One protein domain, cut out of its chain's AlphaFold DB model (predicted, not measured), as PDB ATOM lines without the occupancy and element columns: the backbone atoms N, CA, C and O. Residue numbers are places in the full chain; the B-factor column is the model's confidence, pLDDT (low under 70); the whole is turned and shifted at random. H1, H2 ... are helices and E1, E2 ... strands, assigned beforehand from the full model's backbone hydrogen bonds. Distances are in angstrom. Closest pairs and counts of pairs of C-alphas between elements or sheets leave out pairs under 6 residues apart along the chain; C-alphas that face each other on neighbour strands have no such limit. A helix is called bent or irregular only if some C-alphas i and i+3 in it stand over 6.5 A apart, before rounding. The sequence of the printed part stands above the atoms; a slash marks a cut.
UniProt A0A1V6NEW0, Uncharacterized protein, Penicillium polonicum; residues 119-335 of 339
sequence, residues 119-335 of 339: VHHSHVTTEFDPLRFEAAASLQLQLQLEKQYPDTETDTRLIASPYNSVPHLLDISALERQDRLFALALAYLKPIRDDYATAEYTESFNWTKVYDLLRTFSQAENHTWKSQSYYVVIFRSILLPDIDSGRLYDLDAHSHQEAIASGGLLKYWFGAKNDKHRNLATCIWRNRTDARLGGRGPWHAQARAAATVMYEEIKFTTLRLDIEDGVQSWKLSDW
ATOM      1  N   VAL A 119     584.437 468.804 404.930       93.38
ATOM      2  CA  VAL A 119     584.858 469.472 406.171       93.38
ATOM      3  C   VAL A 119     584.047 470.759 406.306       93.38
ATOM      4  O   VAL A 119     583.887 471.507 405.333       93.38
ATOM      5  N   HIS A 120     583.538 471.023 407.507       95.00
ATOM      6  CA  HIS A 120     582.782 472.236 407.776       95.00
ATOM      7  C   HIS A 120     583.624 473.482 407.458       95.00
ATOM      8  O   HIS A 120     584.819 473.558 407.759       95.00
ATOM      9  N   HIS A 121     582.999 474.472 406.822       96.12
ATOM     10  CA  HIS A 121     583.680 475.630 406.236       96.12
ATOM     11  C   HIS A 121     584.468 476.479 407.261       96.12
ATOM     12  O   HIS A 121     585.402 477.187 406.887       96.12
ATOM     13  N   SER A 122     584.130 476.376 408.555       96.31
ATOM     14  CA  SER A 122     584.834 477.025 409.677       96.31
ATOM     15  C   SER A 122     586.277 476.544 409.868       96.31
ATOM     16  O   SER A 122     587.070 477.240 410.502       96.31
ATOM     17  N   HIS A 123     586.627 475.374 409.328       94.75
ATOM     18  CA  HIS A 123     587.993 474.849 409.339       94.75
ATOM     19  C   HIS A 123     588.835 475.348 408.157       94.75
ATOM     20  O   HIS A 123     590.033 475.078 408.097       94.75
ATOM     21  N   VAL A 124     588.230 476.085 407.224       95.88
ATOM     22  CA  VAL A 124     588.917 476.740 406.112       95.88
ATOM     23  C   VAL A 124     589.038 478.231 406.409       95.88
ATOM     24  O   VAL A 124     588.182 478.832 407.051       95.88
ATOM     25  N   THR A 125     590.126 478.836 405.945       97.38
ATOM     26  CA  THR A 125     590.374 480.271 406.111       97.38
ATOM     27  C   THR A 125     589.248 481.142 405.540       97.38
ATOM     28  O   THR A 125     588.576 480.772 404.575       97.38
ATOM     29  N   THR A 126     589.054 482.314 406.140       97.69
ATOM     30  CA  THR A 126     588.206 483.395 405.615       97.69
ATOM     31  C   THR A 126     589.012 484.455 404.866       97.69
ATOM     32  O   THR A 126     588.431 485.390 404.324       97.69
ATOM     33  N   GLU A 127     590.342 484.331 404.847       98.06
ATOM     34  CA  GLU A 127     591.224 485.243 404.123       98.06
ATOM     35  C   GLU A 127     591.067 485.057 402.615       98.06
ATOM     36  O   GLU A 127     591.083 483.934 402.101       98.06
ATOM     37  N   PHE A 128     590.960 486.173 401.897       97.50
ATOM     38  CA  PHE A 128     590.705 486.137 400.466       97.50
ATOM     39  C   PHE A 128     591.836 485.496 399.669       97.50
ATOM     40  O   PHE A 128     591.573 484.656 398.816       97.50
ATOM     41  N   ASP A 129     593.085 485.881 399.914       98.00
ATOM     42  CA  ASP A 129     594.186 485.500 399.029       98.00
ATOM     43  C   ASP A 129     594.434 483.984 398.985       98.00
ATOM     44  O   ASP A 129     594.518 483.443 397.882       98.00
ATOM     45  N   PRO A 130     594.417 483.236 400.107       98.50
ATOM     46  CA  PRO A 130     594.439 481.775 400.043       98.50
ATOM     47  C   PRO A 130     593.266 481.167 399.251       98.50
ATOM     48  O   PRO A 130     593.439 480.173 398.541       98.50
ATOM     49  N   LEU A 131     592.063 481.750 399.341       98.31
ATOM     50  CA  LEU A 131     590.890 481.282 398.593       98.31
ATOM     51  C   LEU A 131     590.981 481.620 397.096       98.31
ATOM     52  O   LEU A 131     590.529 480.832 396.265       98.31
ATOM     53  N   ARG A 132     591.581 482.763 396.746       97.75
ATOM     54  CA  ARG A 132     591.771 483.222 395.363       97.75
ATOM     55  C   ARG A 132     592.912 482.492 394.664       97.75
ATOM     56  O   ARG A 132     592.737 482.046 393.533       97.75
ATOM     57  N   PHE A 133     594.063 482.386 395.321       98.31
ATOM     58  CA  PHE A 133     595.338 482.063 394.677       98.31
ATOM     59  C   PHE A 133     595.893 480.693 395.057       98.31
ATOM     60  O   PHE A 133     596.695 480.150 394.308       98.31
ATOM     61  N   GLU A 134     595.424 480.082 396.152       98.06
ATOM     62  CA  GLU A 134     595.919 478.775 396.613       98.06
ATOM     63  C   GLU A 134     594.866 477.671 396.642       98.06
ATOM     64  O   GLU A 134     595.145 476.557 397.083       98.06
ATOM     65  N   ALA A 135     593.668 477.948 396.120       97.50
ATOM     66  CA  ALA A 135     592.542 477.020 396.140       97.50
ATOM     67  C   ALA A 135     592.233 476.485 397.554       97.50
ATOM     68  O   ALA A 135     591.898 475.311 397.718       97.50
ATOM     69  N   ALA A 136     592.316 477.334 398.588       97.88
ATOM     70  CA  ALA A 136     592.081 476.919 399.976       97.88
ATOM     71  C   ALA A 136     590.678 476.321 400.219       97.88
ATOM     72  O   ALA A 136     590.501 475.533 401.141       97.88
ATOM     73  N   ALA A 137     589.692 476.613 399.361       97.38
ATOM     74  CA  ALA A 137     588.381 475.958 399.383       97.38
ATOM     75  C   ALA A 137     588.473 474.424 399.247       97.38
ATOM     76  O   ALA A 137     587.687 473.695 399.845       97.38
ATOM     77  N   SER A 138     589.470 473.922 398.509       96.44
ATOM     78  CA  SER A 138     589.690 472.486 398.313       96.44
ATOM     79  C   SER A 138     590.024 471.717 399.596       96.44
ATOM     80  O   SER A 138     589.836 470.501 399.646       96.44
ATOM     81  N   LEU A 139     590.441 472.413 400.664       95.00
ATOM     82  CA  LEU A 139     590.663 471.813 401.981       95.00
ATOM     83  C   LEU A 139     589.384 471.157 402.531       95.00
ATOM     84  O   LEU A 139     589.465 470.184 403.278       95.00
ATOM     85  N   GLN A 140     588.198 471.603 402.090       94.56
ATOM     86  CA  GLN A 140     586.933 470.958 402.447       94.56
ATOM     87  C   GLN A 140     586.821 469.500 401.985       94.56
ATOM     88  O   GLN A 140     586.051 468.733 402.562       94.56
ATOM     89  N   LEU A 141     587.590 469.100 400.972       91.88
ATOM     90  CA  LEU A 141     587.572 467.749 400.418       91.88
ATOM     91  C   LEU A 141     588.592 466.807 401.087       91.88
ATOM     92  O   LEU A 141     588.635 465.626 400.756       91.88
ATOM     93  N   GLN A 142     589.399 467.273 402.048       76.94
ATOM     94  CA  GLN A 142     590.494 466.476 402.628       76.94
ATOM     95  C   GLN A 142     590.048 465.246 403.433       76.94
ATOM     96  O   GLN A 142     590.781 464.258 403.469       76.94
ATOM     97  N   LEU A 143     588.816 465.223 403.966       61.59
ATOM     98  CA  LEU A 143     588.225 464.016 404.581       61.59
ATOM     99  C   LEU A 143     588.184 462.806 403.637       61.59
ATOM    100  O   LEU A 143     588.000 461.673 404.075       61.59
ATOM    101  N   GLN A 144     588.322 463.045 402.335       57.72
ATOM    102  CA  GLN A 144     588.257 462.026 401.297       57.72
ATOM    103  C   GLN A 144     589.626 461.360 401.052       57.72
ATOM    104  O   GLN A 144     589.669 460.294 400.442       57.72
ATOM    105  N   LEU A 145     590.726 461.946 401.554       51.91
ATOM    106  CA  LEU A 145     592.103 461.455 401.381       51.91
ATOM    107  C   LEU A 145     592.680 460.794 402.642       51.91
ATOM    108  O   LEU A 145     593.439 459.832 402.524       51.91
ATOM    109  N   GLU A 146     592.291 461.235 403.839       51.28
ATOM    110  CA  GLU A 146     592.817 460.698 405.098       51.28
ATOM    111  C   GLU A 146     591.697 460.070 405.940       51.28
ATOM    112  O   GLU A 146     590.767 460.730 406.392       51.28
ATOM    113  N   LYS A 147     591.791 458.754 406.180       49.44
ATOM    114  CA  LYS A 147     590.892 457.974 407.059       49.44
ATOM    115  C   LYS A 147     591.079 458.285 408.556       49.44
ATOM    116  O   LYS A 147     590.926 457.397 409.394       49.44
ATOM    117  N   GLN A 148     591.458 459.500 408.922       49.22
ATOM    118  CA  GLN A 148     591.756 459.869 410.302       49.22
ATOM    119  C   GLN A 148     590.888 461.060 410.699       49.22
ATOM    120  O   GLN A 148     590.610 461.915 409.877       49.22
ATOM    121  N   TYR A 149     590.445 461.082 411.959       49.38
ATOM    122  CA  TYR A 149     589.593 462.100 412.601       49.38
ATOM    123  C   TYR A 149     588.068 461.879 412.492       49.38
ATOM    124  O   TYR A 149     587.374 462.600 411.773       49.38
ATOM    125  N   PRO A 150     587.519 460.921 413.275       55.44
ATOM    126  CA  PRO A 150     586.071 460.716 413.426       55.44
ATOM    127  C   PRO A 150     585.292 461.940 413.954       55.44
ATOM    128  O   PRO A 150     584.080 461.985 413.755       55.44
ATOM    129  N   ASP A 151     585.971 462.937 414.536       64.06
ATOM    130  CA  ASP A 151     585.364 464.125 415.165       64.06
ATOM    131  C   ASP A 151     585.386 465.398 414.300       64.06
ATOM    132  O   ASP A 151     585.039 466.478 414.776       64.06
ATOM    133  N   THR A 152     585.806 465.316 413.037       74.69
ATOM    134  CA  THR A 152     585.798 466.508 412.173       74.69
ATOM    135  C   THR A 152     584.353 466.905 411.870       74.69
ATOM    136  O   THR A 152     583.590 466.096 411.335       74.69
ATOM    137  N   GLU A 153     583.973 468.142 412.204       86.25
ATOM    138  CA  GLU A 153     582.657 468.690 411.872       86.25
ATOM    139  C   GLU A 153     582.485 468.697 410.348       86.25
ATOM    140  O   GLU A 153     583.395 469.079 409.605       86.25
ATOM    141  N   THR A 154     581.324 468.247 409.870       89.69
ATOM    142  CA  THR A 154     581.069 468.101 408.434       89.69
ATOM    143  C   THR A 154     579.799 468.786 407.977       89.69
ATOM    144  O   THR A 154     578.846 468.888 408.740       89.69
ATOM    145  N   ASP A 155     579.780 469.179 406.708       93.31
ATOM    146  CA  ASP A 155     578.709 469.939 406.064       93.31
ATOM    147  C   ASP A 155     578.489 469.442 404.618       93.31
ATOM    148  O   ASP A 155     579.294 468.672 404.086       93.31
ATOM    149  N   THR A 156     577.412 469.891 403.973       95.88
ATOM    150  CA  THR A 156     577.162 469.770 402.524       95.88
ATOM    151  C   THR A 156     577.428 471.086 401.787       95.88
ATOM    152  O   THR A 156     577.422 471.141 400.560       95.88
ATOM    153  N   ARG A 157     577.667 472.175 402.519       97.75
ATOM    154  CA  ARG A 157     577.865 473.506 401.945       97.75
ATOM    155  C   ARG A 157     579.330 473.746 401.565       97.75
ATOM    156  O   ARG A 157     580.225 473.784 402.412       97.75
ATOM    157  N   LEU A 158     579.566 473.917 400.268       98.38
ATOM    158  CA  LEU A 158     580.868 474.137 399.646       98.38
ATOM    159  C   LEU A 158     581.206 475.630 399.555       98.38
ATOM    160  O   LEU A 158     580.383 476.458 399.162       98.38
ATOM    161  N   ILE A 159     582.464 475.968 399.821       98.62
ATOM    162  CA  ILE A 159     583.064 477.263 399.509       98.62
ATOM    163  C   ILE A 159     583.306 477.316 397.994       98.62
ATOM    164  O   ILE A 159     584.344 476.908 397.475       98.62
ATOM    165  N   ALA A 160     582.312 477.816 397.261       98.25
ATOM    166  CA  ALA A 160     582.353 477.951 395.805       98.25
ATOM    167  C   ALA A 160     582.846 479.334 395.338       98.25
ATOM    168  O   ALA A 160     582.741 479.659 394.156       98.25
ATOM    169  N   SER A 161     583.377 480.161 396.244       98.62
ATOM    170  CA  SER A 161     583.920 481.486 395.933       98.62
ATOM    171  C   SER A 161     584.963 481.944 396.953       98.62
ATOM    172  O   SER A 161     585.133 481.285 397.980       98.62
ATOM    173  N   PRO A 162     585.651 483.079 396.730       98.50
ATOM    174  CA  PRO A 162     586.489 483.683 397.760       98.50
ATOM    175  C   PRO A 162     585.731 484.181 399.006       98.50
ATOM    176  O   PRO A 162     586.374 484.638 399.945       98.50
ATOM    177  N   TYR A 163     584.397 484.088 399.055       98.56
ATOM    178  CA  TYR A 163     583.600 484.392 400.242       98.56
ATOM    179  C   TYR A 163     583.336 483.138 401.084       98.56
ATOM    180  O   TYR A 163     582.543 482.277 400.705       98.56
ATOM    181  N   ASN A 164     583.941 483.070 402.272       98.31
ATOM    182  CA  ASN A 164     583.684 482.010 403.249       98.31
ATOM    183  C   ASN A 164     582.767 482.509 404.380       98.31
ATOM    184  O   ASN A 164     583.204 482.808 405.491       98.31
ATOM    185  N   SER A 165     581.476 482.623 404.082       97.69
ATOM    186  CA  SER A 165     580.430 482.820 405.087       97.69
ATOM    187  C   SER A 165     579.129 482.177 404.616       97.69
ATOM    188  O   SER A 165     578.913 482.032 403.415       97.69
ATOM    189  N   VAL A 166     578.266 481.785 405.557       97.94
ATOM    190  CA  VAL A 166     577.067 480.966 405.293       97.94
ATOM    191  C   VAL A 166     576.222 481.438 404.094       97.94
ATOM    192  O   VAL A 166     575.884 480.587 403.276       97.94
ATOM    193  N   PRO A 167     575.922 482.742 403.910       98.06
ATOM    194  CA  PRO A 167     575.116 483.213 402.775       98.06
ATOM    195  C   PRO A 167     575.753 483.010 401.388       98.06
ATOM    196  O   PRO A 167     575.090 483.203 400.375       98.06
ATOM    197  N   HIS A 168     577.044 482.675 401.335       98.44
ATOM    198  CA  HIS A 168     577.818 482.511 400.106       98.44
ATOM    199  C   HIS A 168     578.150 481.049 399.793       98.44
ATOM    200  O   HIS A 168     578.800 480.779 398.782       98.44
ATOM    201  N   LEU A 169     577.769 480.108 400.657       98.62
ATOM    202  CA  LEU A 169     578.116 478.709 400.455       98.62
ATOM    203  C   LEU A 169     577.136 478.041 399.489       98.62
ATOM    204  O   LEU A 169     575.926 478.252 399.558       98.62
ATOM    205  N   LEU A 170     577.671 477.198 398.613       98.44
ATOM    206  CA  LEU A 170     576.905 476.397 397.669       98.44
ATOM    207  C   LEU A 170     576.485 475.089 398.338       98.44
ATOM    208  O   LEU A 170     577.338 474.265 398.658       98.44
ATOM    209  N   ASP A 171     575.189 474.869 398.538       97.31
ATOM    210  CA  ASP A 171     574.700 473.585 399.041       97.31
ATOM    211  C   ASP A 171     574.776 472.513 397.948       97.31
ATOM    212  O   ASP A 171     573.976 472.490 397.011       97.31
ATOM    213  N   ILE A 172     575.747 471.606 398.067       96.81
ATOM    214  CA  ILE A 172     575.964 470.567 397.058       96.81
ATOM    215  C   ILE A 172     574.920 469.452 397.132       96.81
ATOM    216  O   ILE A 172     574.824 468.662 396.197       96.81
ATOM    217  N   SER A 173     574.155 469.358 398.224       94.75
ATOM    218  CA  SER A 173     573.109 468.340 398.369       94.75
ATOM    219  C   SER A 173     571.898 468.614 397.472       94.75
ATOM    220  O   SER A 173     571.190 467.682 397.097       94.75
ATOM    221  N   ALA A 174     571.712 469.875 397.070       93.50
ATOM    222  CA  ALA A 174     570.670 470.316 396.151       93.50
ATOM    223  C   ALA A 174     571.072 470.215 394.665       93.50
ATOM    224  O   ALA A 174     570.269 470.537 393.787       93.50
ATOM    225  N   LEU A 175     572.316 469.820 394.367       96.50
ATOM    226  CA  LEU A 175     572.826 469.718 393.002       96.50
ATOM    227  C   LEU A 175     572.631 468.315 392.423       96.50
ATOM    228  O   LEU A 175     572.845 467.303 393.092       96.50
ATOM    229  N   GLU A 176     572.331 468.272 391.125       96.31
ATOM    230  CA  GLU A 176     572.416 467.044 390.339       96.31
ATOM    231  C   GLU A 176     573.840 466.482 390.357       96.31
ATOM    232  O   GLU A 176     574.823 467.201 390.553       96.31
ATOM    233  N   ARG A 177     573.971 465.171 390.134       96.69
ATOM    234  CA  ARG A 177     575.245 464.466 390.342       96.69
ATOM    235  C   ARG A 177     576.410 465.066 389.546       96.69
ATOM    236  O   ARG A 177     577.459 465.301 390.140       96.69
ATOM    237  N   GLN A 178     576.240 465.335 388.248       97.69
ATOM    238  CA  GLN A 178     577.304 465.910 387.408       97.69
ATOM    239  C   GLN A 178     577.692 467.321 387.857       97.69
ATOM    240  O   GLN A 178     578.875 467.625 387.999       97.69
ATOM    241  N   ASP A 179     576.701 468.149 388.188       98.50
ATOM    242  CA  ASP A 179     576.918 469.515 388.665       98.50
ATOM    243  C   ASP A 179     577.638 469.538 390.015       98.50
ATOM    244  O   ASP A 179     578.560 470.329 390.210       98.50
ATOM    245  N   ARG A 180     577.272 468.629 390.928       98.00
ATOM    246  CA  ARG A 180     577.961 468.439 392.208       98.00
ATOM    247  C   ARG A 180     579.418 468.044 391.996       98.00
ATOM    248  O   ARG A 180     580.303 468.684 392.558       98.00
ATOM    249  N   LEU A 181     579.680 467.011 391.196       97.94
ATOM    250  CA  LEU A 181     581.044 466.539 390.929       97.94
ATOM    251  C   LEU A 181     581.901 467.639 390.294       97.94
ATOM    252  O   LEU A 181     583.063 467.814 390.668       97.94
ATOM    253  N   PHE A 182     581.320 468.424 389.386       98.75
ATOM    254  CA  PHE A 182     582.023 469.538 388.770       98.75
ATOM    255  C   PHE A 182     582.269 470.692 389.746       98.75
ATOM    256  O   PHE A 182     583.390 471.193 389.806       98.75
ATOM    257  N   ALA A 183     581.297 471.064 390.583       98.69
ATOM    258  CA  ALA A 183     581.487 472.066 391.635       98.69
ATOM    259  C   ALA A 183     582.612 471.672 392.613       98.69
ATOM    260  O   ALA A 183     583.459 472.499 392.955       98.69
ATOM    261  N   LEU A 184     582.683 470.393 392.999       98.19
ATOM    262  CA  LEU A 184     583.766 469.852 393.827       98.19
ATOM    263  C   LEU A 184     585.134 469.977 393.145       98.19
ATOM    264  O   LEU A 184     586.103 470.397 393.777       98.19
ATOM    265  N   ALA A 185     585.228 469.666 391.851       98.31
ATOM    266  CA  ALA A 185     586.459 469.855 391.085       98.31
ATOM    267  C   ALA A 185     586.845 471.343 390.977       98.31
ATOM    268  O   ALA A 185     588.011 471.705 391.142       98.31
ATOM    269  N   LEU A 186     585.865 472.229 390.786       98.81
ATOM    270  CA  LEU A 186     586.055 473.680 390.719       98.81
ATOM    271  C   LEU A 186     586.510 474.305 392.049       98.81
ATOM    272  O   LEU A 186     587.048 475.419 392.051       98.81
ATOM    273  N   ALA A 187     586.385 473.608 393.182       98.25
ATOM    274  CA  ALA A 187     587.001 474.032 394.442       98.25
ATOM    275  C   ALA A 187     588.539 474.119 394.343       98.25
ATOM    276  O   ALA A 187     589.154 474.896 395.072       98.25
ATOM    277  N   TYR A 188     589.149 473.386 393.401       98.19
ATOM    278  CA  TYR A 188     590.586 473.413 393.109       98.19
ATOM    279  C   TYR A 188     590.995 474.447 392.051       98.19
ATOM    280  O   TYR A 188     592.192 474.587 391.778       98.19
ATOM    281  N   LEU A 189     590.034 475.148 391.436       98.62
ATOM    282  CA  LEU A 189     590.309 476.160 390.417       98.62
ATOM    283  C   LEU A 189     591.100 477.320 391.033       98.62
ATOM    284  O   LEU A 189     590.632 477.952 391.985       98.62
ATOM    285  N   LYS A 190     592.271 477.612 390.464       98.38
ATOM    286  CA  LYS A 190     593.125 478.747 390.827       98.38
ATOM    287  C   LYS A 190     593.887 479.276 389.611       98.38
ATOM    288  O   LYS A 190     594.117 478.505 388.669       98.38
ATOM    289  N   PRO A 191     594.275 480.562 389.598       98.38
ATOM    290  CA  PRO A 191     595.142 481.069 388.551       98.38
ATOM    291  C   PRO A 191     596.518 480.392 388.621       98.38
ATOM    292  O   PRO A 191     596.956 479.951 389.685       98.38
ATOM    293  N   ILE A 192     597.190 480.296 387.477       98.31
ATOM    294  CA  ILE A 192     598.525 479.679 387.340       98.31
ATOM    295  C   ILE A 192     599.583 480.645 386.799       98.31
ATOM    296  O   ILE A 192     600.704 480.236 386.503       98.31
ATOM    297  N   ARG A 193     599.218 481.919 386.645       97.75
ATOM    298  CA  ARG A 193     600.068 482.997 386.139       97.75
ATOM    299  C   ARG A 193     599.631 484.330 386.726       97.75
ATOM    300  O   ARG A 193     598.438 484.537 386.941       97.75
ATOM    301  N   ASP A 194     600.585 485.225 386.945       96.75
ATOM    302  CA  ASP A 194     600.358 486.510 387.618       96.75
ATOM    303  C   ASP A 194     599.578 487.509 386.749       96.75
ATOM    304  O   ASP A 194     598.873 488.382 387.252       96.75
ATOM    305  N   ASP A 195     599.649 487.364 385.425       97.75
ATOM    306  CA  ASP A 195     598.974 488.215 384.446       97.75
ATOM    307  C   ASP A 195     597.582 487.694 384.039       97.75
ATOM    308  O   ASP A 195     597.034 488.122 383.018       97.75
ATOM    309  N   TYR A 196     596.959 486.827 384.855       97.94
ATOM    310  CA  TYR A 196     595.616 486.257 384.631       97.94
ATOM    311  C   TYR A 196     594.554 487.311 384.256       97.94
ATOM    312  O   TYR A 196     593.606 487.035 383.515       97.94
ATOM    313  N   ALA A 197     594.705 488.545 384.756       97.69
ATOM    314  CA  ALA A 197     593.776 489.644 384.509       97.69
ATOM    315  C   ALA A 197     593.733 490.068 383.029       97.69
ATOM    316  O   ALA A 197     592.723 490.614 382.578       97.69
ATOM    317  N   THR A 198     594.777 489.765 382.252       97.62
ATOM    318  CA  THR A 198     594.889 490.110 380.824       97.62
ATOM    319  C   THR A 198     595.196 488.930 379.906       97.62
ATOM    320  O   THR A 198     594.859 489.010 378.729       97.62
ATOM    321  N   ALA A 199     595.803 487.855 380.413       97.88
ATOM    322  CA  ALA A 199     596.122 486.661 379.632       97.88
ATOM    323  C   ALA A 199     594.868 485.900 379.170       97.88
ATOM    324  O   ALA A 199     593.785 486.068 379.736       97.88
ATOM    325  N   GLU A 200     595.018 485.018 378.178       96.81
ATOM    326  CA  GLU A 200     593.928 484.167 377.692       96.81
ATOM    327  C   GLU A 200     593.290 483.352 378.822       96.81
ATOM    328  O   GLU A 200     593.968 482.818 379.704       96.81
ATOM    329  N   TYR A 201     591.958 483.276 378.828       97.56
ATOM    330  CA  TYR A 201     591.213 482.713 379.962       97.56
ATOM    331  C   TYR A 201     591.471 481.211 380.150       97.56
ATOM    332  O   TYR A 201     591.623 480.737 381.277       97.56
ATOM    333  N   THR A 202     591.577 480.473 379.044       95.44
ATOM    334  CA  THR A 202     591.921 479.042 379.016       95.44
ATOM    335  C   THR A 202     593.320 478.760 379.563       95.44
ATOM    336  O   THR A 202     593.550 477.680 380.093       95.44
ATOM    337  N   GLU A 203     594.240 479.722 379.479       96.94
ATOM    338  CA  GLU A 203     595.621 479.584 379.957       96.94
ATOM    339  C   GLU A 203     595.857 480.219 381.335       96.94
ATOM    340  O   GLU A 203     596.915 480.051 381.937       96.94
ATOM    341  N   SER A 204     594.890 480.988 381.836       98.25
ATOM    342  CA  SER A 204     595.016 481.710 383.103       98.25
ATOM    343  C   SER A 204     594.819 480.814 384.321       98.25
ATOM    344  O   SER A 204     595.344 481.125 385.386       98.25
ATOM    345  N   PHE A 205     594.092 479.703 384.171       98.62
ATOM    346  CA  PHE A 205     593.701 478.808 385.260       98.62
ATOM    347  C   PHE A 205     594.176 477.371 385.039       98.62
ATOM    348  O   PHE A 205     594.398 476.925 383.916       98.62
ATOM    349  N   ASN A 206     594.259 476.611 386.129       98.31
ATOM    350  CA  ASN A 206     594.633 475.194 386.151       98.31
ATOM    351  C   ASN A 206     593.537 474.235 385.631       98.31
ATOM    352  O   ASN A 206     593.263 473.211 386.263       98.31
ATOM    353  N   TRP A 207     592.922 474.528 384.484       97.88
ATOM    354  CA  TRP A 207     591.806 473.753 383.928       97.88
ATOM    355  C   TRP A 207     592.091 472.254 383.832       97.88
ATOM    356  O   TRP A 207     591.291 471.462 384.320       97.88
ATOM    357  N   THR A 208     593.255 471.850 383.314       96.38
ATOM    358  CA  THR A 208     593.641 470.430 383.212       96.38
ATOM    359  C   THR A 208     593.499 469.694 384.548       96.38
ATOM    360  O   THR A 208     592.866 468.644 384.605       96.38
ATOM    361  N   LYS A 209     593.971 470.299 385.648       97.25
ATOM    362  CA  LYS A 209     593.850 469.716 386.993       97.25
ATOM    363  C   LYS A 209     592.390 469.574 387.427       97.25
ATOM    364  O   LYS A 209     592.040 468.575 388.046       97.25
ATOM    365  N   VAL A 210     591.543 470.558 387.121       98.19
ATOM    366  CA  VAL A 210     590.105 470.501 387.431       98.19
ATOM    367  C   VAL A 210     589.447 469.317 386.716       98.19
ATOM    368  O   VAL A 210     588.729 468.554 387.355       98.19
ATOM    369  N   TYR A 211     589.722 469.097 385.430       97.50
ATOM    370  CA  TYR A 211     589.127 467.974 384.691       97.50
ATOM    371  C   TYR A 211     589.682 466.610 385.107       97.50
ATOM    372  O   TYR A 211     588.927 465.641 385.172       97.50
ATOM    373  N   ASP A 212     590.964 466.524 385.461       96.69
ATOM    374  CA  ASP A 212     591.535 465.291 386.011       96.69
ATOM    375  C   ASP A 212     590.888 464.919 387.353       96.69
ATOM    376  O   ASP A 212     590.568 463.750 387.600       96.69
ATOM    377  N   LEU A 213     590.615 465.915 388.201       96.88
ATOM    378  CA  LEU A 213     589.859 465.727 389.439       96.88
ATOM    379  C   LEU A 213     588.405 465.346 389.163       96.88
ATOM    380  O   LEU A 213     587.902 464.429 389.801       96.88
ATOM    381  N   LEU A 214     587.746 465.970 388.185       97.75
ATOM    382  CA  LEU A 214     586.384 465.602 387.791       97.75
ATOM    383  C   LEU A 214     586.298 464.138 387.342       97.75
ATOM    384  O   LEU A 214     585.379 463.416 387.738       97.75
ATOM    385  N   ARG A 215     587.281 463.676 386.559       96.44
ATOM    386  CA  ARG A 215     587.394 462.274 386.141       96.44
ATOM    387  C   ARG A 215     587.586 461.358 387.347       96.44
ATOM    388  O   ARG A 215     586.882 460.360 387.472       96.44
ATOM    389  N   THR A 216     588.480 461.737 388.259       94.75
ATOM    390  CA  THR A 216     588.748 461.003 389.505       94.75
ATOM    391  C   THR A 216     587.496 460.906 390.381       94.75
ATOM    392  O   THR A 216     587.159 459.827 390.857       94.75
ATOM    393  N   PHE A 217     586.763 462.006 390.563       95.12
ATOM    394  CA  PHE A 217     585.539 462.045 391.364       95.12
ATOM    395  C   PHE A 217     584.401 461.246 390.723       95.12
ATOM    396  O   PHE A 217     583.701 460.516 391.422       95.12
ATOM    397  N   SER A 218     584.257 461.310 389.397       95.00
ATOM    398  CA  SER A 218     583.281 460.496 388.662       95.00
ATOM    399  C   SER A 218     583.560 459.000 388.842       95.00
ATOM    400  O   SER A 218     582.653 458.240 389.171       95.00
ATOM    401  N   GLN A 219     584.824 458.581 388.720       92.56
ATOM    402  CA  GLN A 219     585.241 457.196 388.970       92.56
ATOM    403  C   GLN A 219     585.019 456.783 390.429       92.56
ATOM    404  O   GLN A 219     584.509 455.694 390.681       92.56
ATOM    405  N   ALA A 220     585.352 457.657 391.382       90.62
ATOM    406  CA  ALA A 220     585.169 457.396 392.804       90.62
ATOM    407  C   ALA A 220     583.700 457.133 393.171       90.62
ATOM    408  O   ALA A 220     583.457 456.332 394.064       90.62
ATOM    409  N   GLU A 221     582.737 457.748 392.475       91.62
ATOM    410  CA  GLU A 221     581.297 457.501 392.653       91.62
ATOM    411  C   GLU A 221     580.706 456.448 391.698       91.62
ATOM    412  O   GLU A 221     579.482 456.304 391.631       91.62
ATOM    413  N   ASN A 222     581.536 455.706 390.954       93.38
ATOM    414  CA  ASN A 222     581.091 454.785 389.898       93.38
ATOM    415  C   ASN A 222     580.104 455.449 388.915       93.38
ATOM    416  O   ASN A 222     579.122 454.849 388.472       93.38
ATOM    417  N   HIS A 223     580.340 456.721 388.604       94.62
ATOM    418  CA  HIS A 223     579.500 457.519 387.731       94.62
ATOM    419  C   HIS A 223     580.152 457.697 386.357       94.62
ATOM    420  O   HIS A 223     581.262 458.212 386.231       94.62
ATOM    421  N   THR A 224     579.426 457.314 385.309       96.31
ATOM    422  CA  THR A 224     579.812 457.603 383.926       96.31
ATOM    423  C   THR A 224     579.347 459.001 383.547       96.31
ATOM    424  O   THR A 224     578.149 459.207 383.344       96.31
ATOM    425  N   TRP A 225     580.298 459.927 383.406       98.06
ATOM    426  CA  TRP A 225     580.027 461.280 382.925       98.06
ATOM    427  C   TRP A 225     579.410 461.255 381.523       98.06
ATOM    428  O   TRP A 225     579.916 460.583 380.619       98.06
ATOM    429  N   LYS A 226     578.328 462.003 381.359       98.31
ATOM    430  CA  LYS A 226     577.621 462.283 380.118       98.31
ATOM    431  C   LYS A 226     577.894 463.707 379.688       98.31
ATOM    432  O   LYS A 226     577.910 464.613 380.521       98.31
ATOM    433  N   SER A 227     578.077 463.876 378.384       98.06
ATOM    434  CA  SER A 227     578.384 465.161 377.777       98.06
ATOM    435  C   SER A 227     577.428 466.244 378.270       98.06
ATOM    436  O   SER A 227     576.206 466.081 378.224       98.06
ATOM    437  N   GLN A 228     577.992 467.332 378.785       97.81
ATOM    438  CA  GLN A 228     577.234 468.435 379.360       97.81
ATOM    439  C   GLN A 228     577.943 469.757 379.085       97.81
ATOM    440  O   GLN A 228     579.171 469.858 379.158       97.81
ATOM    441  N   SER A 229     577.141 470.777 378.790       98.19
ATOM    442  CA  SER A 229     577.608 472.138 378.558       98.19
ATOM    443  C   SER A 229     577.288 473.028 379.755       98.19
ATOM    444  O   SER A 229     576.189 472.965 380.304       98.19
ATOM    445  N   TYR A 230     578.221 473.904 380.107       98.56
ATOM    446  CA  TYR A 230     578.094 474.906 381.160       98.56
ATOM    447  C   TYR A 230     578.210 476.312 380.578       98.56
ATOM    448  O   TYR A 230     578.854 476.537 379.549       98.56
ATOM    449  N   TYR A 231     577.592 477.275 381.255       98.62
ATOM    450  CA  TYR A 231     577.632 478.678 380.863       98.62
ATOM    451  C   TYR A 231     578.657 479.428 381.708       98.62
ATOM    452  O   TYR A 231     578.539 479.493 382.932       98.62
ATOM    453  N   VAL A 232     579.663 480.006 381.057       98.62
ATOM    454  CA  VAL A 232     580.759 480.715 381.722       98.62
ATOM    455  C   VAL A 232     580.663 482.199 381.404       98.62
ATOM    456  O   VAL A 232     580.485 482.589 380.253       98.62
ATOM    457  N   VAL A 233     580.804 483.037 382.426       98.31
ATOM    458  CA  VAL A 233     580.877 484.493 382.282       98.31
ATOM    459  C   VAL A 233     582.231 484.959 382.784       98.31
ATOM    460  O   VAL A 233     582.668 484.545 383.855       98.31
ATOM    461  N   ILE A 234     582.888 485.818 382.018       98.25
ATOM    462  CA  ILE A 234     584.156 486.452 382.365       98.25
ATOM    463  C   ILE A 234     583.926 487.957 382.426       98.25
ATOM    464  O   ILE A 234     583.326 488.535 381.520       98.25
ATOM    465  N   PHE A 235     584.443 488.575 383.478       97.06
ATOM    466  CA  PHE A 235     584.415 490.008 383.715       97.06
ATOM    467  C   PHE A 235     585.868 490.462 383.765       97.06
ATOM    468  O   PHE A 235     586.582 490.120 384.704       97.06
ATOM    469  N   ARG A 236     586.325 491.193 382.751       98.44
ATOM    470  CA  ARG A 236     587.627 491.873 382.794       98.44
ATOM    471  C   ARG A 236     587.383 493.346 383.026       98.44
ATOM    472  O   ARG A 236     586.504 493.918 382.387       98.44
ATOM    473  N   SER A 237     588.129 493.943 383.940       98.06
ATOM    474  CA  SER A 237     587.896 495.329 384.319       98.06
ATOM    475  C   SER A 237     589.177 496.095 384.586       98.06
ATOM    476  O   SER A 237     590.203 495.499 384.909       98.06
ATOM    477  N   ILE A 238     589.083 497.417 384.463       98.38
ATOM    478  CA  ILE A 238     590.038 498.408 384.951       98.38
ATOM    479  C   ILE A 238     589.262 499.309 385.912       98.38
ATOM    480  O   ILE A 238     588.294 499.957 385.515       98.38
ATOM    481  N   LEU A 239     589.638 499.302 387.189       97.81
ATOM    482  CA  LEU A 239     589.009 500.145 388.207       97.81
ATOM    483  C   LEU A 239     589.530 501.579 388.123       97.81
ATOM    484  O   LEU A 239     590.728 501.791 387.933       97.81
ATOM    485  N   LEU A 240     588.657 502.557 388.368       97.19
ATOM    486  CA  LEU A 240     589.102 503.937 388.567       97.19
ATOM    487  C   LEU A 240     590.003 504.039 389.825       97.19
ATOM    488  O   LEU A 240     589.884 503.209 390.735       97.19
ATOM    489  N   PRO A 241     590.920 505.024 389.908       93.19
ATOM    490  CA  PRO A 241     591.883 505.095 391.008       93.19
ATOM    491  C   PRO A 241     591.272 505.265 392.403       93.19
ATOM    492  O   PRO A 241     591.698 504.591 393.339       93.19
ATOM    493  N   ASP A 242     590.241 506.103 392.515       91.81
ATOM    494  CA  ASP A 242     589.677 506.559 393.794       91.81
ATOM    495  C   ASP A 242     588.302 505.940 394.097       91.81
ATOM    496  O   ASP A 242     587.440 506.562 394.721       91.81
ATOM    497  N   ILE A 243     588.063 504.714 393.623       94.88
ATOM    498  CA  ILE A 243     586.793 504.026 393.875       94.88
ATOM    499  C   ILE A 243     586.593 503.722 395.354       94.88
ATOM    500  O   ILE A 243     587.520 503.342 396.078       94.88
ATOM    501  N   ASP A 244     585.336 503.798 395.787       96.19
ATOM    502  CA  ASP A 244     584.936 503.316 397.101       96.19
ATOM    503  C   ASP A 244     585.039 501.782 397.132       96.19
ATOM    504  O   ASP A 244     584.166 501.051 396.655       96.19
ATOM    505  N   SER A 245     586.145 501.295 397.697       94.44
ATOM    506  CA  SER A 245     586.442 499.864 397.789       94.44
ATOM    507  C   SER A 245     585.468 499.122 398.706       94.44
ATOM    508  O   SER A 245     585.195 497.948 398.463       94.44
ATOM    509  N   GLY A 246     584.924 499.794 399.728       97.50
ATOM    510  CA  GLY A 246     583.906 499.218 400.606       97.50
ATOM    511  C   GLY A 246     582.593 499.032 399.857       97.50
ATOM    512  O   GLY A 246     582.023 497.945 399.859       97.50
ATOM    513  N   ARG A 247     582.171 500.049 399.101       97.62
ATOM    514  CA  ARG A 247     580.979 499.949 398.256       97.62
ATOM    515  C   ARG A 247     581.132 498.902 397.155       97.62
ATOM    516  O   ARG A 247     580.180 498.172 396.894       97.62
ATOM    517  N   LEU A 248     582.296 498.821 396.505       97.25
ATOM    518  CA  LEU A 248     582.576 497.785 395.506       97.25
ATOM    519  C   LEU A 248     582.455 496.382 396.115       97.25
ATOM    520  O   LEU A 248     581.826 495.511 395.516       97.25
ATOM    521  N   TYR A 249     583.018 496.190 397.309       97.44
ATOM    522  CA  TYR A 249     582.893 494.949 398.065       97.44
ATOM    523  C   TYR A 249     581.430 494.613 398.376       97.44
ATOM    524  O   TYR A 249     580.996 493.503 398.085       97.44
ATOM    525  N   ASP A 250     580.655 495.562 398.908       98.25
ATOM    526  CA  ASP A 250     579.250 495.329 399.265       98.25
ATOM    527  C   ASP A 250     578.415 494.934 398.042       98.25
ATOM    528  O   ASP A 250     577.608 494.006 398.103       98.25
ATOM    529  N   LEU A 251     578.626 495.626 396.917       98.25
ATOM    530  CA  LEU A 251     577.960 495.322 395.653       98.25
ATOM    531  C   LEU A 251     578.265 493.891 395.203       98.25
ATOM    532  O   LEU A 251     577.337 493.144 394.906       98.25
ATOM    533  N   ASP A 252     579.539 493.501 395.187       98.19
ATOM    534  CA  ASP A 252     579.958 492.168 394.759       98.19
ATOM    535  C   ASP A 252     579.466 491.068 395.712       98.19
ATOM    536  O   ASP A 252     578.849 490.091 395.283       98.19
ATOM    537  N   ALA A 253     579.671 491.250 397.017       98.56
ATOM    538  CA  ALA A 253     579.306 490.278 398.037       98.56
ATOM    539  C   ALA A 253     577.793 490.027 398.065       98.56
ATOM    540  O   ALA A 253     577.357 488.873 398.081       98.56
ATOM    541  N   HIS A 254     576.971 491.077 398.024       98.62
ATOM    542  CA  HIS A 254     575.522 490.904 398.028       98.62
ATOM    543  C   HIS A 254     574.978 490.406 396.686       98.62
ATOM    544  O   HIS A 254     574.077 489.568 396.683       98.62
ATOM    545  N   SER A 255     575.549 490.820 395.549       98.44
ATOM    546  CA  SER A 255     575.240 490.191 394.259       98.44
ATOM    547  C   SER A 255     575.553 488.695 394.281       98.44
ATOM    548  O   SER A 255     574.735 487.884 393.853       98.44
ATOM    549  N   HIS A 256     576.679 488.287 394.863       98.56
ATOM    550  CA  HIS A 256     576.997 486.872 395.014       98.56
ATOM    551  C   HIS A 256     575.972 486.120 395.883       98.56
ATOM    552  O   HIS A 256     575.574 485.011 395.535       98.56
ATOM    553  N   GLN A 257     575.503 486.708 396.990       98.50
ATOM    554  CA  GLN A 257     574.446 486.107 397.820       98.50
ATOM    555  C   GLN A 257     573.151 485.897 397.027       98.50
ATOM    556  O   GLN A 257     572.537 484.835 397.121       98.50
ATOM    557  N   GLU A 258     572.751 486.875 396.206       98.38
ATOM    558  CA  GLU A 258     571.595 486.742 395.311       98.38
ATOM    559  C   GLU A 258     571.779 485.599 394.308       98.38
ATOM    560  O   GLU A 258     570.848 484.831 394.069       98.38
ATOM    561  N   ALA A 259     572.980 485.464 393.744       98.12
ATOM    562  CA  ALA A 259     573.309 484.397 392.807       98.12
ATOM    563  C   ALA A 259     573.238 483.007 393.460       98.12
ATOM    564  O   ALA A 259     572.659 482.091 392.877       98.12
ATOM    565  N   ILE A 260     573.769 482.859 394.679       98.31
ATOM    566  CA  ILE A 260     573.668 481.618 395.462       98.31
ATOM    567  C   ILE A 260     572.205 481.299 395.774       98.31
ATOM    568  O   ILE A 260     571.752 480.190 395.505       98.31
ATOM    569  N   ALA A 261     571.448 482.279 396.273       97.50
ATOM    570  CA  ALA A 261     570.040 482.100 396.620       97.50
ATOM    571  C   ALA A 261     569.160 481.769 395.401       97.50
ATOM    572  O   ALA A 261     568.192 481.023 395.528       97.50
ATOM    573  N   SER A 262     569.495 482.294 394.218       97.25
ATOM    574  CA  SER A 262     568.794 481.980 392.968       97.25
ATOM    575  C   SER A 262     569.080 480.566 392.449       97.25
ATOM    576  O   SER A 262     568.293 480.055 391.650       97.25
ATOM    577  N   GLY A 263     570.188 479.948 392.864       96.50
ATOM    578  CA  GLY A 263     570.616 478.625 392.422       96.50
ATOM    579  C   GLY A 263     571.287 478.592 391.043       96.50
ATOM    580  O   GLY A 263     571.212 479.521 390.240       96.50
ATOM    581  N   GLY A 264     571.973 477.479 390.770       97.44
ATOM    582  CA  GLY A 264     572.613 477.191 389.482       97.44
ATOM    583  C   GLY A 264     574.010 477.779 389.267       97.44
ATOM    584  O   GLY A 264     574.655 477.431 388.276       97.44
ATOM    585  N   LEU A 265     574.503 478.611 390.188       98.62
ATOM    586  CA  LEU A 265     575.912 479.000 390.260       98.62
ATOM    587  C   LEU A 265     576.739 477.830 390.816       98.62
ATOM    588  O   LEU A 265     576.451 477.338 391.902       98.62
ATOM    589  N   LEU A 266     577.777 477.405 390.095       98.81
ATOM    590  CA  LEU A 266     578.677 476.320 390.517       98.81
ATOM    591  C   LEU A 266     580.012 476.836 391.058       98.81
ATOM    592  O   LEU A 266     580.624 476.210 391.920       98.81
ATOM    593  N   LYS A 267     580.475 477.977 390.543       98.81
ATOM    594  CA  LYS A 267     581.703 478.642 390.985       98.81
ATOM    595  C   LYS A 267     581.607 480.127 390.701       98.81
ATOM    596  O   LYS A 267     581.243 480.517 389.593       98.81
ATOM    597  N   TYR A 268     582.030 480.928 391.666       98.81
ATOM    598  CA  TYR A 268     582.450 482.302 391.451       98.81
ATOM    599  C   TYR A 268     583.928 482.437 391.813       98.81
ATOM    600  O   TYR A 268     584.409 481.833 392.768       98.81
ATOM    601  N   TRP A 269     584.685 483.206 391.048       98.75
ATOM    602  CA  TRP A 269     586.066 483.527 391.371       98.75
ATOM    603  C   TRP A 269     586.356 484.963 390.970       98.75
ATOM    604  O   TRP A 269     585.917 485.405 389.914       98.75
ATOM    605  N   PHE A 270     587.126 485.675 391.783       98.44
ATOM    606  CA  PHE A 270     587.640 486.992 391.439       98.44
ATOM    607  C   PHE A 270     589.062 487.154 391.960       98.44
ATOM    608  O   PHE A 270     589.392 486.685 393.051       98.44
ATOM    609  N   GLY A 271     589.898 487.814 391.166       97.69
ATOM    610  CA  GLY A 271     591.270 488.126 391.528       97.69
ATOM    611  C   GLY A 271     591.389 489.403 392.356       97.69
ATOM    612  O   GLY A 271     590.402 490.034 392.750       97.69
ATOM    613  N   ALA A 272     592.633 489.807 392.588       95.94
ATOM    614  CA  ALA A 272     592.975 491.144 393.047       95.94
ATOM    615  C   ALA A 272     593.293 492.048 391.846       95.94
ATOM    616  O   ALA A 272     593.767 491.575 390.808       95.94
ATOM    617  N   LYS A 273     593.053 493.356 391.993       94.94
ATOM    618  CA  LYS A 273     593.506 494.331 390.997       94.94
ATOM    619  C   LYS A 273     595.037 494.397 390.988       94.94
ATOM    620  O   LYS A 273     595.641 494.412 392.059       94.94
ATOM    621  N   ASN A 274     595.645 494.458 389.808       95.62
ATOM    622  CA  ASN A 274     597.087 494.689 389.678       95.62
ATOM    623  C   ASN A 274     597.439 496.190 389.749       95.62
ATOM    624  O   ASN A 274     596.555 497.034 389.904       95.62
ATOM    625  N   ASP A 275     598.717 496.530 389.570       95.81
ATOM    626  CA  ASP A 275     599.226 497.915 389.600       95.81
ATOM    627  C   ASP A 275     598.594 498.834 388.541       95.81
ATOM    628  O   ASP A 275     598.611 500.054 388.672       95.81
ATOM    629  N   LYS A 276     598.014 498.255 387.485       97.12
ATOM    630  CA  LYS A 276     597.252 498.964 386.444       97.12
ATOM    631  C   LYS A 276     595.746 498.910 386.691       97.12
ATOM    632  O   LYS A 276     594.970 499.088 385.760       97.12
ATOM    633  N   HIS A 277     595.342 498.588 387.917       97.38
ATOM    634  CA  HIS A 277     593.959 498.507 388.371       97.38
ATOM    635  C   HIS A 277     593.125 497.458 387.616       97.38
ATOM    636  O   HIS A 277     591.895 497.469 387.689       97.38
ATOM    637  N   ARG A 278     593.787 496.518 386.924       98.25
ATOM    638  CA  ARG A 278     593.130 495.470 386.138       98.25
ATOM    639  C   ARG A 278     592.757 494.292 387.008       98.25
ATOM    640  O   ARG A 278     593.596 493.827 387.776       98.25
ATOM    641  N   ASN A 279     591.555 493.761 386.823       97.69
ATOM    642  CA  ASN A 279     591.112 492.543 387.487       97.69
ATOM    643  C   ASN A 279     590.362 491.610 386.526       97.69
ATOM    644  O   ASN A 279     589.905 492.018 385.455       97.69
ATOM    645  N   LEU A 280     590.222 490.352 386.941       98.44
ATOM    646  CA  LEU A 280     589.321 489.382 386.339       98.44
ATOM    647  C   LEU A 280     588.427 488.767 387.414       98.44
ATOM    648  O   LEU A 280     588.903 488.366 388.475       98.44
ATOM    649  N   ALA A 281     587.147 488.638 387.093       98.50
ATOM    650  CA  ALA A 281     586.223 487.753 387.783       98.50
ATOM    651  C   ALA A 281     585.589 486.776 386.788       98.50
ATOM    652  O   ALA A 281     585.538 487.030 385.581       98.50
ATOM    653  N   THR A 282     585.118 485.637 387.277       98.75
ATOM    654  CA  THR A 282     584.413 484.653 386.465       98.75
ATOM    655  C   THR A 282     583.371 483.886 387.263       98.75
ATOM    656  O   THR A 282     583.576 483.560 388.432       98.75
ATOM    657  N   CYS A 283     582.256 483.580 386.602       98.50
ATOM    658  CA  CYS A 283     581.197 482.731 387.126       98.50
ATOM    659  C   CYS A 283     580.981 481.536 386.197       98.50
ATOM    660  O   CYS A 283     580.937 481.702 384.976       98.50
ATOM    661  N   ILE A 284     580.761 480.359 386.775       98.81
ATOM    662  CA  ILE A 284     580.410 479.133 386.054       98.81
ATOM    663  C   ILE A 284     579.025 478.704 386.519       98.81
ATOM    664  O   ILE A 284     578.798 478.509 387.713       98.81
ATOM    665  N   TRP A 285     578.107 478.565 385.570       98.75
ATOM    666  CA  TRP A 285     576.699 478.267 385.799       98.75
ATOM    667  C   TRP A 285     576.298 476.983 385.086       98.75
ATOM    668  O   TRP A 285     576.825 476.678 384.013       98.75
ATOM    669  N   ARG A 286     575.296 476.278 385.624       98.19
ATOM    670  CA  ARG A 286     574.697 475.106 384.957       98.19
ATOM    671  C   ARG A 286     574.221 475.428 383.544       98.19
ATOM    672  O   ARG A 286     574.368 474.619 382.642       98.19
ATOM    673  N   ASN A 287     573.634 476.608 383.356       97.56
ATOM    674  CA  ASN A 287     573.137 477.081 382.069       97.56
ATOM    675  C   ASN A 287     572.938 478.611 382.080       97.56
ATOM    676  O   ASN A 287     573.022 479.272 383.119       97.56
ATOM    677  N   ARG A 288     572.644 479.188 380.909       96.25
ATOM    678  CA  ARG A 288     572.410 480.634 380.749       96.25
ATOM    679  C   ARG A 288     571.158 481.131 381.477       96.25
ATOM    680  O   ARG A 288     571.128 482.284 381.907       96.25
ATOM    681  N   THR A 289     570.116 480.307 381.582       97.31
ATOM    682  CA  THR A 289     568.871 480.681 382.271       97.31
ATOM    683  C   THR A 289     569.140 480.935 383.749       97.31
ATOM    684  O   THR A 289     568.740 481.984 384.251       97.31
ATOM    685  N   ASP A 290     569.903 480.060 384.400       97.94
ATOM    686  CA  ASP A 290     570.324 480.221 385.794       97.94
ATOM    687  C   ASP A 290     571.164 481.492 385.974       97.94
ATOM    688  O   ASP A 290     570.859 482.314 386.836       97.94
ATOM    689  N   ALA A 291     572.138 481.737 385.086       97.69
ATOM    690  CA  ALA A 291     572.940 482.965 385.116       97.69
ATOM    691  C   ALA A 291     572.084 484.236 384.983       97.69
ATOM    692  O   ALA A 291     572.304 485.235 385.671       97.69
ATOM    693  N   ARG A 292     571.071 484.202 384.107       96.94
ATOM    694  CA  ARG A 292     570.119 485.305 383.949       96.94
ATOM    695  C   ARG A 292     569.286 485.498 385.212       96.94
ATOM    696  O   ARG A 292     569.045 486.643 385.569       96.94
ATOM    697  N   LEU A 293     568.801 484.431 385.843       97.75
ATOM    698  CA  LEU A 293     567.990 484.528 387.059       97.75
ATOM    699  C   LEU A 293     568.814 485.067 388.233       97.75
ATOM    700  O   LEU A 293     568.395 486.045 388.852       97.75
ATOM    701  N   GLY A 294     570.025 484.542 388.437       96.88
ATOM    702  CA  GLY A 294     570.933 485.009 389.484       96.88
ATOM    703  C   GLY A 294     571.322 486.480 389.338       96.88
ATOM    704  O   GLY A 294     571.437 487.188 390.332       96.88
ATOM    705  N   GLY A 295     571.425 486.985 388.105       95.50
ATOM    706  CA  GLY A 295     571.751 488.387 387.827       95.50
ATOM    707  C   GLY A 295     570.593 489.391 387.947       95.50
ATOM    708  O   GLY A 295     570.783 490.570 387.627       95.50
ATOM    709  N   ARG A 296     569.377 488.979 388.333       95.38
ATOM    710  CA  ARG A 296     568.183 489.860 388.349       95.38
ATOM    711  C   ARG A 296     567.893 490.538 389.682       95.38
ATOM    712  O   ARG A 296     566.987 491.370 389.723       95.38
ATOM    713  N   GLY A 297     568.636 490.207 390.733       96.25
ATOM    714  CA  GLY A 297     568.422 490.778 392.056       96.25
ATOM    715  C   GLY A 297     568.723 492.286 392.148       96.25
ATOM    716  O   GLY A 297     569.388 492.859 391.269       96.25
ATOM    717  N   PRO A 298     568.192 492.966 393.181       97.94
ATOM    718  CA  PRO A 298     568.406 494.394 393.405       97.94
ATOM    719  C   PRO A 298     569.879 494.787 393.582       97.94
ATOM    720  O   PRO A 298     570.257 495.874 393.143       97.94
ATOM    721  N   TRP A 299     570.726 493.947 394.177       98.12
ATOM    722  CA  TRP A 299     572.158 494.229 394.310       98.12
ATOM    723  C   TRP A 299     572.874 494.130 392.973       98.12
ATOM    724  O   TRP A 299     573.625 495.038 392.631       98.12
ATOM    725  N   HIS A 300     572.553 493.134 392.144       97.06
ATOM    726  CA  HIS A 300     573.044 493.112 390.764       97.06
ATOM    727  C   HIS A 300     572.593 494.330 389.947       97.06
ATOM    728  O   HIS A 300     573.352 494.834 389.116       97.06
ATOM    729  N   ALA A 301     571.370 494.827 390.158       97.31
ATOM    730  CA  ALA A 301     570.911 496.059 389.517       97.31
ATOM    731  C   ALA A 301     571.736 497.276 389.967       97.31
ATOM    732  O   ALA A 301     572.156 498.067 389.122       97.31
ATOM    733  N   GLN A 302     572.029 497.386 391.265       97.81
ATOM    734  CA  GLN A 302     572.906 498.429 391.801       97.81
ATOM    735  C   GLN A 302     574.345 498.301 391.285       97.81
ATOM    736  O   GLN A 302     574.939 499.311 390.921       97.81
ATOM    737  N   ALA A 303     574.892 497.087 391.194       96.31
ATOM    738  CA  ALA A 303     576.240 496.844 390.687       96.31
ATOM    739  C   ALA A 303     576.370 497.266 389.216       96.31
ATOM    740  O   ALA A 303     577.326 497.944 388.846       96.31
ATOM    741  N   ARG A 304     575.362 496.953 388.388       95.75
ATOM    742  CA  ARG A 304     575.292 497.441 387.002       95.75
ATOM    743  C   ARG A 304     575.188 498.963 386.931       95.75
ATOM    744  O   ARG A 304     575.858 499.568 386.103       95.75
ATOM    745  N   ALA A 305     574.374 499.579 387.788       96.19
ATOM    746  CA  ALA A 305     574.239 501.034 387.832       96.19
ATOM    747  C   ALA A 305     575.535 501.729 388.289       96.19
ATOM    748  O   ALA A 305     575.846 502.816 387.817       96.19
ATOM    749  N   ALA A 306     576.310 501.087 389.165       95.31
ATOM    750  CA  ALA A 306     577.595 501.591 389.639       95.31
ATOM    751  C   ALA A 306     578.730 501.432 388.613       95.31
ATOM    752  O   ALA A 306     579.820 501.957 388.834       95.31
ATOM    753  N   ALA A 307     578.509 500.731 387.495       92.38
ATOM    754  CA  ALA A 307     579.584 500.418 386.561       92.38
ATOM    755  C   ALA A 307     580.278 501.678 386.013       92.38
ATOM    756  O   ALA A 307     581.502 501.719 385.943       92.38
ATOM    757  N   THR A 308     579.507 502.725 385.712       89.94
ATOM    758  CA  THR A 308     580.006 503.991 385.148       89.94
ATOM    759  C   THR A 308     580.800 504.848 386.132       89.94
ATOM    760  O   THR A 308     581.482 505.772 385.705       89.94
ATOM    761  N   VAL A 309     580.707 504.570 387.437       94.31
ATOM    762  CA  VAL A 309     581.422 505.315 388.489       94.31
ATOM    763  C   VAL A 309     582.529 504.495 389.151       94.31
ATOM    764  O   VAL A 309     583.320 505.050 389.904       94.31
ATOM    765  N   MET A 310     582.590 503.185 388.886       96.25
ATOM    766  CA  MET A 310     583.598 502.280 389.453       96.25
ATOM    767  C   MET A 310     584.660 501.855 388.434       96.25
ATOM    768  O   MET A 310     585.797 501.572 388.809       96.25
ATOM    769  N   TYR A 311     584.319 501.787 387.150       97.38
ATOM    770  CA  TYR A 311     585.203 501.218 386.139       97.38
ATOM    771  C   TYR A 311     585.567 502.246 385.076       97.38
ATOM    772  O   TYR A 311     584.699 502.926 384.537       97.38
ATOM    773  N   GLU A 312     586.857 502.306 384.750       97.69
ATOM    774  CA  GLU A 312     587.328 502.908 383.503       97.69
ATOM    775  C   GLU A 312     586.901 502.026 382.324       97.69
ATOM    776  O   GLU A 312     586.360 502.505 381.331       97.69
ATOM    777  N   GLU A 313     587.070 500.712 382.479       97.31
ATOM    778  CA  GLU A 313     586.636 499.714 381.511       97.31
ATOM    779  C   GLU A 313     586.047 498.503 382.238       97.31
ATOM    780  O   GLU A 313     586.600 498.026 383.232       97.31
ATOM    781  N   ILE A 314     584.939 497.969 381.723       96.62
ATOM    782  CA  ILE A 314     584.429 496.652 382.104       96.62
ATOM    783  C   ILE A 314     583.930 495.911 380.862       96.62
ATOM    784  O   ILE A 314     583.056 496.382 380.135       96.62
ATOM    785  N   LYS A 315     584.487 494.724 380.624       96.75
ATOM    786  CA  LYS A 315     584.157 493.851 379.499       96.75
ATOM    787  C   LYS A 315     583.596 492.531 380.002       96.75
ATOM    788  O   LYS A 315     584.228 491.832 380.795       96.75
ATOM    789  N   PHE A 316     582.431 492.176 379.472       94.88
ATOM    790  CA  PHE A 316     581.774 490.897 379.710       94.88
ATOM    791  C   PHE A 316     582.026 489.980 378.518       94.88
ATOM    792  O   PHE A 316     581.886 490.383 377.363       94.88
ATOM    793  N   THR A 317     582.407 488.738 378.779       96.56
ATOM    794  CA  THR A 317     582.544 487.698 377.754       96.56
ATOM    795  C   THR A 317     581.821 486.455 378.229       96.56
ATOM    796  O   THR A 317     581.946 486.063 379.386       96.56
ATOM    797  N   THR A 318     581.027 485.862 377.347       97.50
ATOM    798  CA  THR A 318     580.208 484.692 377.656       97.50
ATOM    799  C   THR A 318     580.689 483.528 376.817       97.50
ATOM    800  O   THR A 318     580.739 483.635 375.592       97.50
ATOM    801  N   LEU A 319     581.026 482.427 377.475       97.88
ATOM    802  CA  LEU A 319     581.542 481.223 376.841       97.88
ATOM    803  C   LEU A 319     580.625 480.033 377.125       97.88
ATOM    804  O   LEU A 319     579.959 479.958 378.162       97.88
ATOM    805  N   ARG A 320     580.634 479.080 376.199       97.81
ATOM    806  CA  ARG A 320     580.142 477.721 376.388       97.81
ATOM    807  C   ARG A 320     581.322 476.846 376.786       97.81
ATOM    808  O   ARG A 320     582.323 476.812 376.069       97.81
ATOM    809  N   LEU A 321     581.201 476.164 377.917       98.31
ATOM    810  CA  LEU A 321     582.135 475.129 378.331       98.31
ATOM    811  C   LEU A 321     581.518 473.760 378.068       98.31
ATOM    812  O   LEU A 321     580.585 473.383 378.766       98.31
ATOM    813  N   ASP A 322     582.053 473.016 377.114       98.00
ATOM    814  CA  ASP A 322     581.627 471.650 376.820       98.00
ATOM    815  C   ASP A 322     582.560 470.654 377.508       98.00
ATOM    816  O   ASP A 322     583.781 470.773 377.391       98.00
ATOM    817  N   ILE A 323     581.993 469.687 378.231       98.38
ATOM    818  CA  ILE A 323     582.710 468.549 378.818       98.38
ATOM    819  C   ILE A 323     582.159 467.287 378.167       98.38
ATOM    820  O   ILE A 323     580.980 466.991 378.346       98.38
ATOM    821  N   GLU A 324     582.991 466.556 377.431       98.12
ATOM    822  CA  GLU A 324     582.567 465.374 376.673       98.12
ATOM    823  C   GLU A 324     582.356 464.135 377.557       98.12
ATOM    824  O   GLU A 324     582.759 464.090 378.724       98.12
ATOM    825  N   ASP A 325     581.730 463.105 376.980       98.12
ATOM    826  CA  ASP A 325     581.481 461.821 377.638       98.12
ATOM    827  C   ASP A 325     582.745 461.265 378.309       98.12
ATOM    828  O   ASP A 325     583.849 461.297 377.763       98.12
ATOM    829  N   GLY A 326     582.590 460.759 379.533       96.56
ATOM    830  CA  GLY A 326     583.697 460.215 380.322       96.56
ATOM    831  C   GLY A 326     584.783 461.229 380.706       96.56
ATOM    832  O   GLY A 326     585.845 460.812 381.168       96.56
ATOM    833  N   VAL A 327     584.547 462.536 380.526       97.06
ATOM    834  CA  VAL A 327     585.550 463.595 380.743       97.06
ATOM    835  C   VAL A 327     586.796 463.356 379.868       97.06
ATOM    836  O   VAL A 327     587.940 463.508 380.312       97.06
ATOM    837  N   GLN A 328     586.583 462.895 378.630       96.38
ATOM    838  CA  GLN A 328     587.665 462.630 377.672       96.38
ATOM    839  C   GLN A 328     588.334 463.919 377.204       96.38
ATOM    840  O   GLN A 328     589.559 463.985 377.114       96.38
ATOM    841  N   SER A 329     587.535 464.953 376.958       96.69
ATOM    842  CA  SER A 329     588.019 466.270 376.579       96.69
ATOM    843  C   SER A 329     587.087 467.366 377.098       96.69
ATOM    844  O   SER A 329     585.993 467.103 377.611       96.69
ATOM    845  N   TRP A 330     587.558 468.606 376.999       97.00
ATOM    846  CA  TRP A 330     586.779 469.793 377.305       97.00
ATOM    847  C   TRP A 330     587.135 470.911 376.330       97.00
ATOM    848  O   TRP A 330     588.250 470.967 375.803       97.00
ATOM    849  N   LYS A 331     586.194 471.825 376.105       96.38
ATOM    850  CA  LYS A 331     586.400 472.970 375.222       96.38
ATOM    851  C   LYS A 331     585.663 474.194 375.727       96.38
ATOM    852  O   LYS A 331     584.485 474.126 376.059       96.38
ATOM    853  N   LEU A 332     586.350 475.331 375.706       95.88
ATOM    854  CA  LEU A 332     585.719 476.641 375.796       95.88
ATOM    855  C   LEU A 332     585.530 477.210 374.390       95.88
ATOM    856  O   LEU A 332     586.442 477.184 373.563       95.88
ATOM    857  N   SER A 333     584.333 477.706 374.114       96.06
ATOM    858  CA  SER A 333     584.003 478.382 372.863       96.06
ATOM    859  C   SER A 333     583.105 479.580 373.124       96.06
ATOM    860  O   SER A 333     582.467 479.662 374.174       96.06
ATOM    861  N   ASP A 334     583.057 480.520 372.183       94.50
ATOM    862  CA  ASP A 334     582.148 481.657 372.291       94.50
ATOM    863  C   ASP A 334     580.704 481.178 372.411       94.50
ATOM    864  O   ASP A 334     580.241 480.312 371.658       94.50
ATOM    865  N   TRP A 335     579.972 481.767 373.353       91.44
ATOM    866  CA  TRP A 335     578.549 481.505 373.465       91.44
ATOM    867  C   TRP A 335     577.807 482.094 372.260       91.44
ATOM    868  O   TRP A 335     577.902 483.290 371.987       91.44
TER     869      TRP A 335
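Overview. This is residues 119 to 335 of the 339 residues of an uncharacterized protein of Penicillium polonicum (UniProt A0A1V6NEW0). A twisted five-stranded sheet has H6 and H7 over one face, H8 packing on H6, and H3 over the other face, with H5 packing on H3. H1, H2 and the long stretch 145 to 176 lie past the edge strand E2, and residues 145 to 151 stick out. The printed part has 217 residues, in order H1 H2 H3 H4 H5 E1 H6 E2 E3 H7 H8 H9 E4 E5; the sheet runs E2 E3 E1 E4 E5, antiparallel throughout. The class is mixed, helices and strands, in three layers, helices on both faces of a sheet. It is compact, radius of gyration of the C-alphas 17.0 A, spanning 50 by 39 by 32 A.

Along the chain. H1, residues 128 to 133, begins at C-alpha 128 (590.705, 486.137, 400.466). H2 is residues 136 to 144, irregular, with C-alphas 140 and 143 7.4 A apart. H3 is 177 to 186, H4 201 to 204, and H5 207 to 220, 19.8 A long. E1, 228 to 239, is 35.0 A long; H6, 245 to 262, is 25.6 A. E2 is 265 to 270, E3 278 to 285, 23.8 A, H7 288 to 294, H8 298 to 305 and H9 307 to 310. E4, 311 to 323, is 33.6 A, and E5, 330 to 334, ends at C-alpha 334 (582.148, 481.657, 372.291).

Arrangement. In the sheet, N 234 of E1 and O 317 of E4 are 2.8 A apart, within hydrogen-bond range, as are N 283 of E3 and O 233 of E1, 2.9 A. The hairpin E2 and E3 has N 269 and O 282 at 2.9 A; the hairpin E4 and E5 has N 322 and O 331 at 2.9 A. E1, H6, E2 form a split strand-helix-strand unit, E3 between its two strands, with a right-handed crossover. H6 runs along the strands, 10.3 A high; H7, on the same face, runs across them, 8.6 A high. H3, on the opposite face, is 8.8 A high. H6 touches H7 with residues 258 to 262 alone, closest C-alphas Ala 259 and Gly 294, 4.1 A, and H8 with 251 to 258 alone, closest Ser 255 and His 300, 5.1 A. H3 touches H5, closest C-alphas Ala 185 and Val 210, 5.2 A, opposite ways at a steep tilt of 42 degrees. Helix packing is mostly crossed, with 0 of 3 such pairs at a shallow tilt. H1, H4 and H9 only graze the sheet; H2 is not on it. Every O i to N i+4 pair is within hydrogen-bond range in H1, H3, H5, H6, H7 and H8; H2 has 0 of 5, but 5 of 6 O i to N i+3 pairs, and H4 and H9 are too short.

Size, cuts and confidence. The C-alphas farthest apart, of Asn 222 and Asp 242, are 52.6 A apart. The printed part has no cut. The links H2 to H3 and H3 to H4 are long. Mean pLDDT of the printed part is 95.0; residues 143 to 151 are under 70.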